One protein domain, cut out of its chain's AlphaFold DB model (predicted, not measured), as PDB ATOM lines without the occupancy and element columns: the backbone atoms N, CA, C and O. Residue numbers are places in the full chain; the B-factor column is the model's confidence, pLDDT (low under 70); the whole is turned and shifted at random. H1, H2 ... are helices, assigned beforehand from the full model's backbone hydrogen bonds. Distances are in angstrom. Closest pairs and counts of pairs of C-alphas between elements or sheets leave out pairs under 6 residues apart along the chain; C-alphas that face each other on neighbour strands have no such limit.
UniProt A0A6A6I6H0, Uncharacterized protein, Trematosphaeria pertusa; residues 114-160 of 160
ATOM      1  N   VAL A 114       7.420 -45.525 -11.619       84.75
ATOM      2  CA  VAL A 114       6.517 -44.483 -11.114       84.75
ATOM      3  C   VAL A 114       6.491 -43.321 -12.103       84.75
ATOM      4  O   VAL A 114       7.539 -42.738 -12.391       84.75
ATOM      5  N   ILE A 115       5.304 -42.977 -12.602       87.81
ATOM      6  CA  ILE A 115       5.067 -41.819 -13.469       87.81
ATOM      7  C   ILE A 115       4.360 -40.723 -12.661       87.81
ATOM      8  O   ILE A 115       3.291 -40.986 -12.109       87.81
ATOM      9  N   PRO A 116       4.910 -39.497 -12.586       86.00
ATOM     10  CA  PRO A 116       4.273 -38.375 -11.897       86.00
ATOM     11  C   PRO A 116       2.887 -38.021 -12.453       86.00
ATOM     12  O   PRO A 116       2.622 -38.210 -13.632       86.00
ATOM     13  N   TYR A 117       2.018 -37.428 -11.627       84.75
ATOM     14  CA  TYR A 117       0.659 -37.036 -12.041       84.75
ATOM     15  C   TYR A 117       0.609 -36.014 -13.185       84.75
ATOM     16  O   TYR A 117      -0.360 -35.987 -13.928       84.75
ATOM     17  N   HIS A 118       1.647 -35.192 -13.344       85.50
ATOM     18  CA  HIS A 118       1.707 -34.145 -14.370       85.50
ATOM     19  C   HIS A 118       2.124 -34.659 -15.757       85.50
ATOM     20  O   HIS A 118       2.314 -33.865 -16.667       85.50
ATOM     21  N   THR A 119       2.346 -35.963 -15.921       87.94
ATOM     22  CA  THR A 119       2.687 -36.540 -17.225       87.94
ATOM     23  C   THR A 119       1.440 -36.674 -18.102       87.94
ATOM     24  O   THR A 119       0.404 -37.139 -17.627       87.94
ATOM     25  N   ASP A 120       1.574 -36.360 -19.395       90.25
ATOM     26  CA  ASP A 120       0.487 -36.356 -20.393       90.25
ATOM     27  C   ASP A 120      -0.340 -37.650 -20.434       90.25
ATOM     28  O   ASP A 120      -1.530 -37.622 -20.735       90.25
ATOM     29  N   VAL A 121       0.270 -38.785 -20.073       90.31
ATOM     30  CA  VAL A 121      -0.391 -40.098 -19.974       90.31
ATOM     31  C   VAL A 121      -1.651 -40.038 -19.104       90.31
ATOM     32  O   VAL A 121      -2.679 -40.604 -19.476       90.31
ATOM     33  N   TRP A 122      -1.603 -39.344 -17.962       88.31
ATOM     34  CA  TRP A 122      -2.750 -39.264 -17.052       88.31
ATOM     35  C   TRP A 122      -3.872 -38.411 -17.639       88.31
ATOM     36  O   TRP A 122      -5.028 -38.825 -17.593       88.31
ATOM     37  N   ALA A 123      -3.531 -37.291 -18.282       89.31
ATOM     38  CA  ALA A 123      -4.503 -36.452 -18.977       89.31
ATOM     39  C   ALA A 123      -5.175 -37.201 -20.143       89.31
ATOM     40  O   ALA A 123      -6.381 -37.097 -20.342       89.31
ATOM     41  N   VAL A 124      -4.418 -38.007 -20.896       90.25
ATOM     42  CA  VAL A 124      -4.948 -38.846 -21.987       90.25
ATOM     43  C   VAL A 124      -5.965 -39.871 -21.471       90.25
ATOM     44  O   VAL A 124      -6.987 -40.088 -22.127       90.25
ATOM     45  N   ILE A 125      -5.719 -40.471 -20.300       88.44
ATOM     46  CA  ILE A 125      -6.648 -41.416 -19.658       88.44
ATOM     47  C   ILE A 125      -7.905 -40.705 -19.160       88.44
ATOM     48  O   ILE A 125      -9.008 -41.174 -19.430       88.44
ATOM     49  N   GLU A 126      -7.753 -39.575 -18.469       87.00
ATOM     50  CA  GLU A 126      -8.886 -38.792 -17.960       87.00
ATOM     51  C   GLU A 126      -9.799 -38.300 -19.092       87.00
ATOM     52  O   GLU A 126     -11.017 -38.279 -18.939       87.00
ATOM     53  N   LEU A 127      -9.225 -37.973 -20.254       89.00
ATOM     54  CA  LEU A 127      -9.957 -37.558 -21.452       89.00
ATOM     55  C   LEU A 127     -10.498 -38.730 -22.295       89.00
ATOM     56  O   LEU A 127     -11.104 -38.486 -23.337       89.00
ATOM     57  N   GLY A 128     -10.250 -39.988 -21.911       88.19
ATOM     58  CA  GLY A 128     -10.727 -41.168 -22.642       88.19
ATOM     59  C   GLY A 128     -10.112 -41.355 -24.038       88.19
ATOM     60  O   GLY A 128     -10.686 -42.029 -24.893       88.19
ATOM     61  N   LYS A 129      -8.938 -40.771 -24.311       90.56
ATOM     62  CA  LYS A 129      -8.297 -40.802 -25.639       90.56
ATOM     63  C   LYS A 129      -7.523 -42.107 -25.872       90.56
ATOM     64  O   LYS A 129      -6.293 -42.130 -25.912       90.56
ATOM     65  N   LEU A 130      -8.256 -43.203 -26.075       89.25
ATOM     66  CA  LEU A 130      -7.712 -44.560 -26.271       89.25
ATOM     67  C   LEU A 130      -6.687 -44.673 -27.410       89.25
ATOM     68  O   LEU A 130      -5.673 -45.345 -27.245       89.25
ATOM     69  N   LEU A 131      -6.933 -44.019 -28.551       92.12
ATOM     70  CA  LEU A 131      -6.027 -44.073 -29.706       92.12
ATOM     71  C   LEU A 131      -4.662 -43.462 -29.380       92.12
ATOM     72  O   LEU A 131      -3.631 -44.068 -29.661       92.12
ATOM     73  N   THR A 132      -4.664 -42.306 -28.714       91.50
ATOM     74  CA  THR A 132      -3.441 -41.643 -28.261       91.50
ATOM     75  C   THR A 132      -2.711 -42.496 -27.230       91.50
ATOM     76  O   THR A 132      -1.498 -42.645 -27.321       91.50
ATOM     77  N   LEU A 133      -3.424 -43.126 -26.287       90.81
ATOM     78  CA  LEU A 133      -2.770 -44.018 -25.326       90.81
ATOM     79  C   LEU A 133      -2.137 -45.232 -26.015       90.81
ATOM     80  O   LEU A 133      -1.017 -45.609 -25.678       90.81
ATOM     81  N   LYS A 134      -2.836 -45.836 -26.984       91.75
ATOM     82  CA  LYS A 134      -2.311 -46.965 -27.758       91.75
ATOM     83  C   LYS A 134      -1.012 -46.575 -28.463       91.75
ATOM     84  O   LYS A 134      -0.022 -47.284 -28.327       91.75
ATOM     85  N   GLU A 135      -0.992 -45.421 -29.120       94.69
ATOM     86  CA  GLU A 135       0.202 -44.887 -29.777       94.69
ATOM     87  C   GLU A 135       1.346 -44.626 -28.778       94.69
ATOM     88  O   GLU A 135       2.501 -44.952 -29.052       94.69
ATOM     89  N   MET A 136       1.044 -44.099 -27.585       91.50
ATOM     90  CA  MET A 136       2.043 -43.903 -26.525       91.50
ATOM     91  C   MET A 136       2.638 -45.227 -26.024       91.50
ATOM     92  O   MET A 136       3.829 -45.276 -25.716       91.50
ATOM     93  N   ILE A 137       1.837 -46.295 -25.950       92.62
ATOM     94  CA  ILE A 137       2.308 -47.636 -25.577       92.62
ATOM     95  C   ILE A 137       3.167 -48.233 -26.697       92.62
ATOM     96  O   ILE A 137       4.254 -48.736 -26.424       92.62
ATOM     97  N   GLU A 138       2.721 -48.142 -27.951       93.88
ATOM     98  CA  GLU A 138       3.456 -48.655 -29.118       93.88
ATOM     99  C   GLU A 138       4.821 -47.979 -29.286       93.88
ATOM    100  O   GLU A 138       5.807 -48.634 -29.615       93.88
ATOM    101  N   ARG A 139       4.905 -46.679 -28.987       93.69
ATOM    102  CA  ARG A 139       6.161 -45.913 -28.999       93.69
ATOM    103  C   ARG A 139       7.036 -46.137 -27.761       93.69
ATOM    104  O   ARG A 139       8.109 -45.549 -27.670       93.69
ATOM    105  N   GLY A 140       6.584 -46.930 -26.788       89.00
ATOM    106  CA  GLY A 140       7.300 -47.171 -25.533       89.00
ATOM    107  C   GLY A 140       7.364 -45.960 -24.593       89.00
ATOM    108  O   GLY A 140       8.150 -45.958 -23.645       89.00
ATOM    109  N   ALA A 141       6.546 -44.927 -24.823       89.19
ATOM    110  CA  ALA A 141       6.483 -43.749 -23.957       89.19
ATOM    111  C   ALA A 141       5.876 -44.089 -22.583       89.19
ATOM    112  O   ALA A 141       6.272 -43.513 -21.567       89.19
ATOM    113  N   THR A 142       4.959 -45.062 -22.546       90.88
ATOM    114  CA  THR A 142       4.363 -45.608 -21.321       90.88
ATOM    115  C   THR A 142       4.148 -47.121 -21.425       90.88
ATOM    116  O   THR A 142       4.112 -47.692 -22.511       90.88
ATOM    117  N   SER A 143       4.014 -47.777 -20.277       89.75
ATOM    118  CA  SER A 143       3.727 -49.192 -20.097       89.75
ATOM    119  C   SER A 143       2.430 -49.368 -19.301       89.75
ATOM    120  O   SER A 143       2.229 -48.661 -18.315       89.75
ATOM    121  N   PRO A 144       1.591 -50.379 -19.605       86.81
ATOM    122  CA  PRO A 144       0.418 -50.739 -18.795       86.81
ATOM    123  C   PRO A 144       0.713 -50.982 -17.304       86.81
ATOM    124  O   PRO A 144      -0.187 -50.913 -16.462       86.81
ATOM    125  N   PHE A 145       1.971 -51.295 -16.982       85.50
ATOM    126  CA  PHE A 145       2.449 -51.562 -15.626       85.50
ATOM    127  C   PHE A 145       3.015 -50.329 -14.917       85.50
ATOM    128  O   PHE A 145       3.398 -50.436 -13.750       85.50
ATOM    129  N   ASP A 146       3.060 -49.179 -15.590       87.44
ATOM    130  CA  ASP A 146       3.414 -47.916 -14.959       87.44
ATOM    131  C   ASP A 146       2.386 -47.561 -13.887       87.44
ATOM    132  O   ASP A 146       1.184 -47.815 -14.026       87.44
ATOM    133  N   VAL A 147       2.870 -46.977 -12.794       86.06
ATOM    134  CA  VAL A 147       2.059 -46.636 -11.624       86.06
ATOM    135  C   VAL A 147       2.155 -45.155 -11.306       86.06
ATOM    136  O   VAL A 147       3.205 -44.535 -11.464       86.06
ATOM    137  N   ASN A 148       1.066 -44.577 -10.809       84.69
ATOM    138  CA  ASN A 148       1.105 -43.226 -10.256       84.69
ATOM    139  C   ASN A 148       1.796 -43.201  -8.876       84.69
ATOM    140  O   ASN A 148       2.003 -44.256  -8.269       84.69
ATOM    141  N   PRO A 149       2.084 -42.014  -8.306       76.50
ATOM    142  CA  PRO A 149       2.648 -41.897  -6.957       76.50
ATOM    143  C   PRO A 149       1.768 -42.487  -5.839       76.50
ATOM    144  O   PRO A 149       2.246 -42.738  -4.737       76.50
ATOM    145  N   SER A 150       0.477 -42.734  -6.096       72.88
ATOM    146  CA  SER A 150      -0.401 -43.467  -5.170       72.88
ATOM    147  C   SER A 150      -0.301 -44.990  -5.289       72.88
ATOM    148  O   SER A 150      -0.927 -45.682  -4.483       72.88
ATOM    149  N   GLY A 151       0.451 -45.501  -6.263       71.81
ATOM    150  CA  GLY A 151       0.651 -46.918  -6.529       71.81
ATOM    151  C   GLY A 151      -0.432 -47.597  -7.357       71.81
ATOM    152  O   GLY A 151      -0.457 -48.824  -7.425       71.81
ATOM    153  N   LYS A 152      -1.332 -46.834  -7.984       77.75
ATOM    154  CA  LYS A 152      -2.317 -47.384  -8.921       77.75
ATOM    155  C   LYS A 152      -1.697 -47.461 -10.309       77.75
ATOM    156  O   LYS A 152      -1.166 -46.458 -10.789       77.75
ATOM    157  N   SER A 153      -1.783 -48.631 -10.937       84.62
ATOM    158  CA  SER A 153      -1.412 -48.788 -12.345       84.62
ATOM    159  C   SER A 153      -2.449 -48.157 -13.271       84.62
ATOM    160  O   SER A 153      -3.576 -47.893 -12.847       84.62
ATOM    161  N   LEU A 154      -2.094 -47.981 -14.546       81.25
ATOM    162  CA  LEU A 154      -3.023 -47.500 -15.580       81.25
ATOM    163  C   LEU A 154      -4.304 -48.359 -15.650       81.25
ATOM    164  O   LEU A 154      -5.395 -47.831 -15.833       81.25
ATOM    165  N   LEU A 155      -4.194 -49.669 -15.399       81.81
ATOM    166  CA  LEU A 155      -5.330 -50.606 -15.367       81.81
ATOM    167  C   LEU A 155      -6.276 -50.414 -14.168       81.81
ATOM    168  O   LEU A 155      -7.416 -50.862 -14.212       81.81
ATOM    169  N   HIS A 156      -5.813 -49.785 -13.086       73.81
ATOM    170  CA  HIS A 156      -6.636 -49.508 -11.903       73.81
ATOM    171  C   HIS A 156      -7.413 -48.193 -12.009       73.81
ATOM    172  O   HIS A 156      -8.241 -47.904 -11.138       73.81
ATOM    173  N   VAL A 157      -7.111 -47.353 -13.002       73.50
ATOM    174  CA  VAL A 157      -7.827 -46.095 -13.207       73.50
ATOM    175  C   VAL A 157      -9.177 -46.399 -13.845       73.50
ATOM    176  O   VAL A 157      -9.283 -47.226 -14.748       73.50
ATOM    177  N   ARG A 158     -10.227 -45.760 -13.327       69.56
ATOM    178  CA  ARG A 158     -11.568 -45.882 -13.889       69.56
ATOM    179  C   ARG A 158     -11.602 -45.090 -15.191       69.56
ATOM    180  O   ARG A 158     -11.359 -43.888 -15.171       69.56
ATOM    181  N   TRP A 159     -11.892 -45.782 -16.282       67.19
ATOM    182  CA  TRP A 159     -12.078 -45.174 -17.590       67.19
ATOM    183  C   TRP A 159     -13.457 -44.499 -17.650       67.19
ATOM    184  O   TRP A 159     -14.401 -45.052 -17.066       67.19
ATOM    185  N   PRO A 160     -13.559 -43.304 -18.257       60.34
ATOM    186  CA  PRO A 160     -14.842 -42.667 -18.537       60.34
ATOM    187  C   PRO A 160     -15.677 -43.469 -19.543       60.34
ATOM    188  O   PRO A 160     -15.084 -44.216 -20.357       60.34
TER     189      PRO A 160
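What this domain is: This is residues 114 to 160 of the 160 residues of an uncharacterized protein of Trematosphaeria pertusa (UniProt A0A6A6I6H0). There is little regular structure here: a small helical hairpin of H2 and H1, with a long looping tail, residues 139 to 160, that runs away from H2, turns near Ser 150 and folds back. The printed part has 47 residues with two named helices, H1 then H2, and no named strand. Its class is all helix, with 16 residues in named elements. It is compact, with a radius of gyration of the C-alphas of 9.7 A, and rounded, spanning 25 by 23 by 18 A.

How they stand to each other: H2, residues 130 to 138, touches H1, residues 120 to 126; their closest C-alphas, those of Leu 133 and Val 124, are 6.5 A apart. They form a helical hairpin, running opposite ways at a tilt of 35.1 degrees, only just steep. In both helices every O i to N i+4 pair is within hydrogen-bond range.

Where its parts are: H2 measures 12.2 A from first to last C-alpha and ends at C-alpha 138 (3.456, -48.655, -29.118). H1 measures 10.0 A and begins at C-alpha 120 (0.487, -36.356, -20.393).

The domain as a whole: The C-alphas farthest apart, those of Leu 131 and Ser 150, are 25.2 A apart. The printed part has no cut, and the link from H1 to H2 is tight. The model's confidence is low, under 70, at residues 158 to 160.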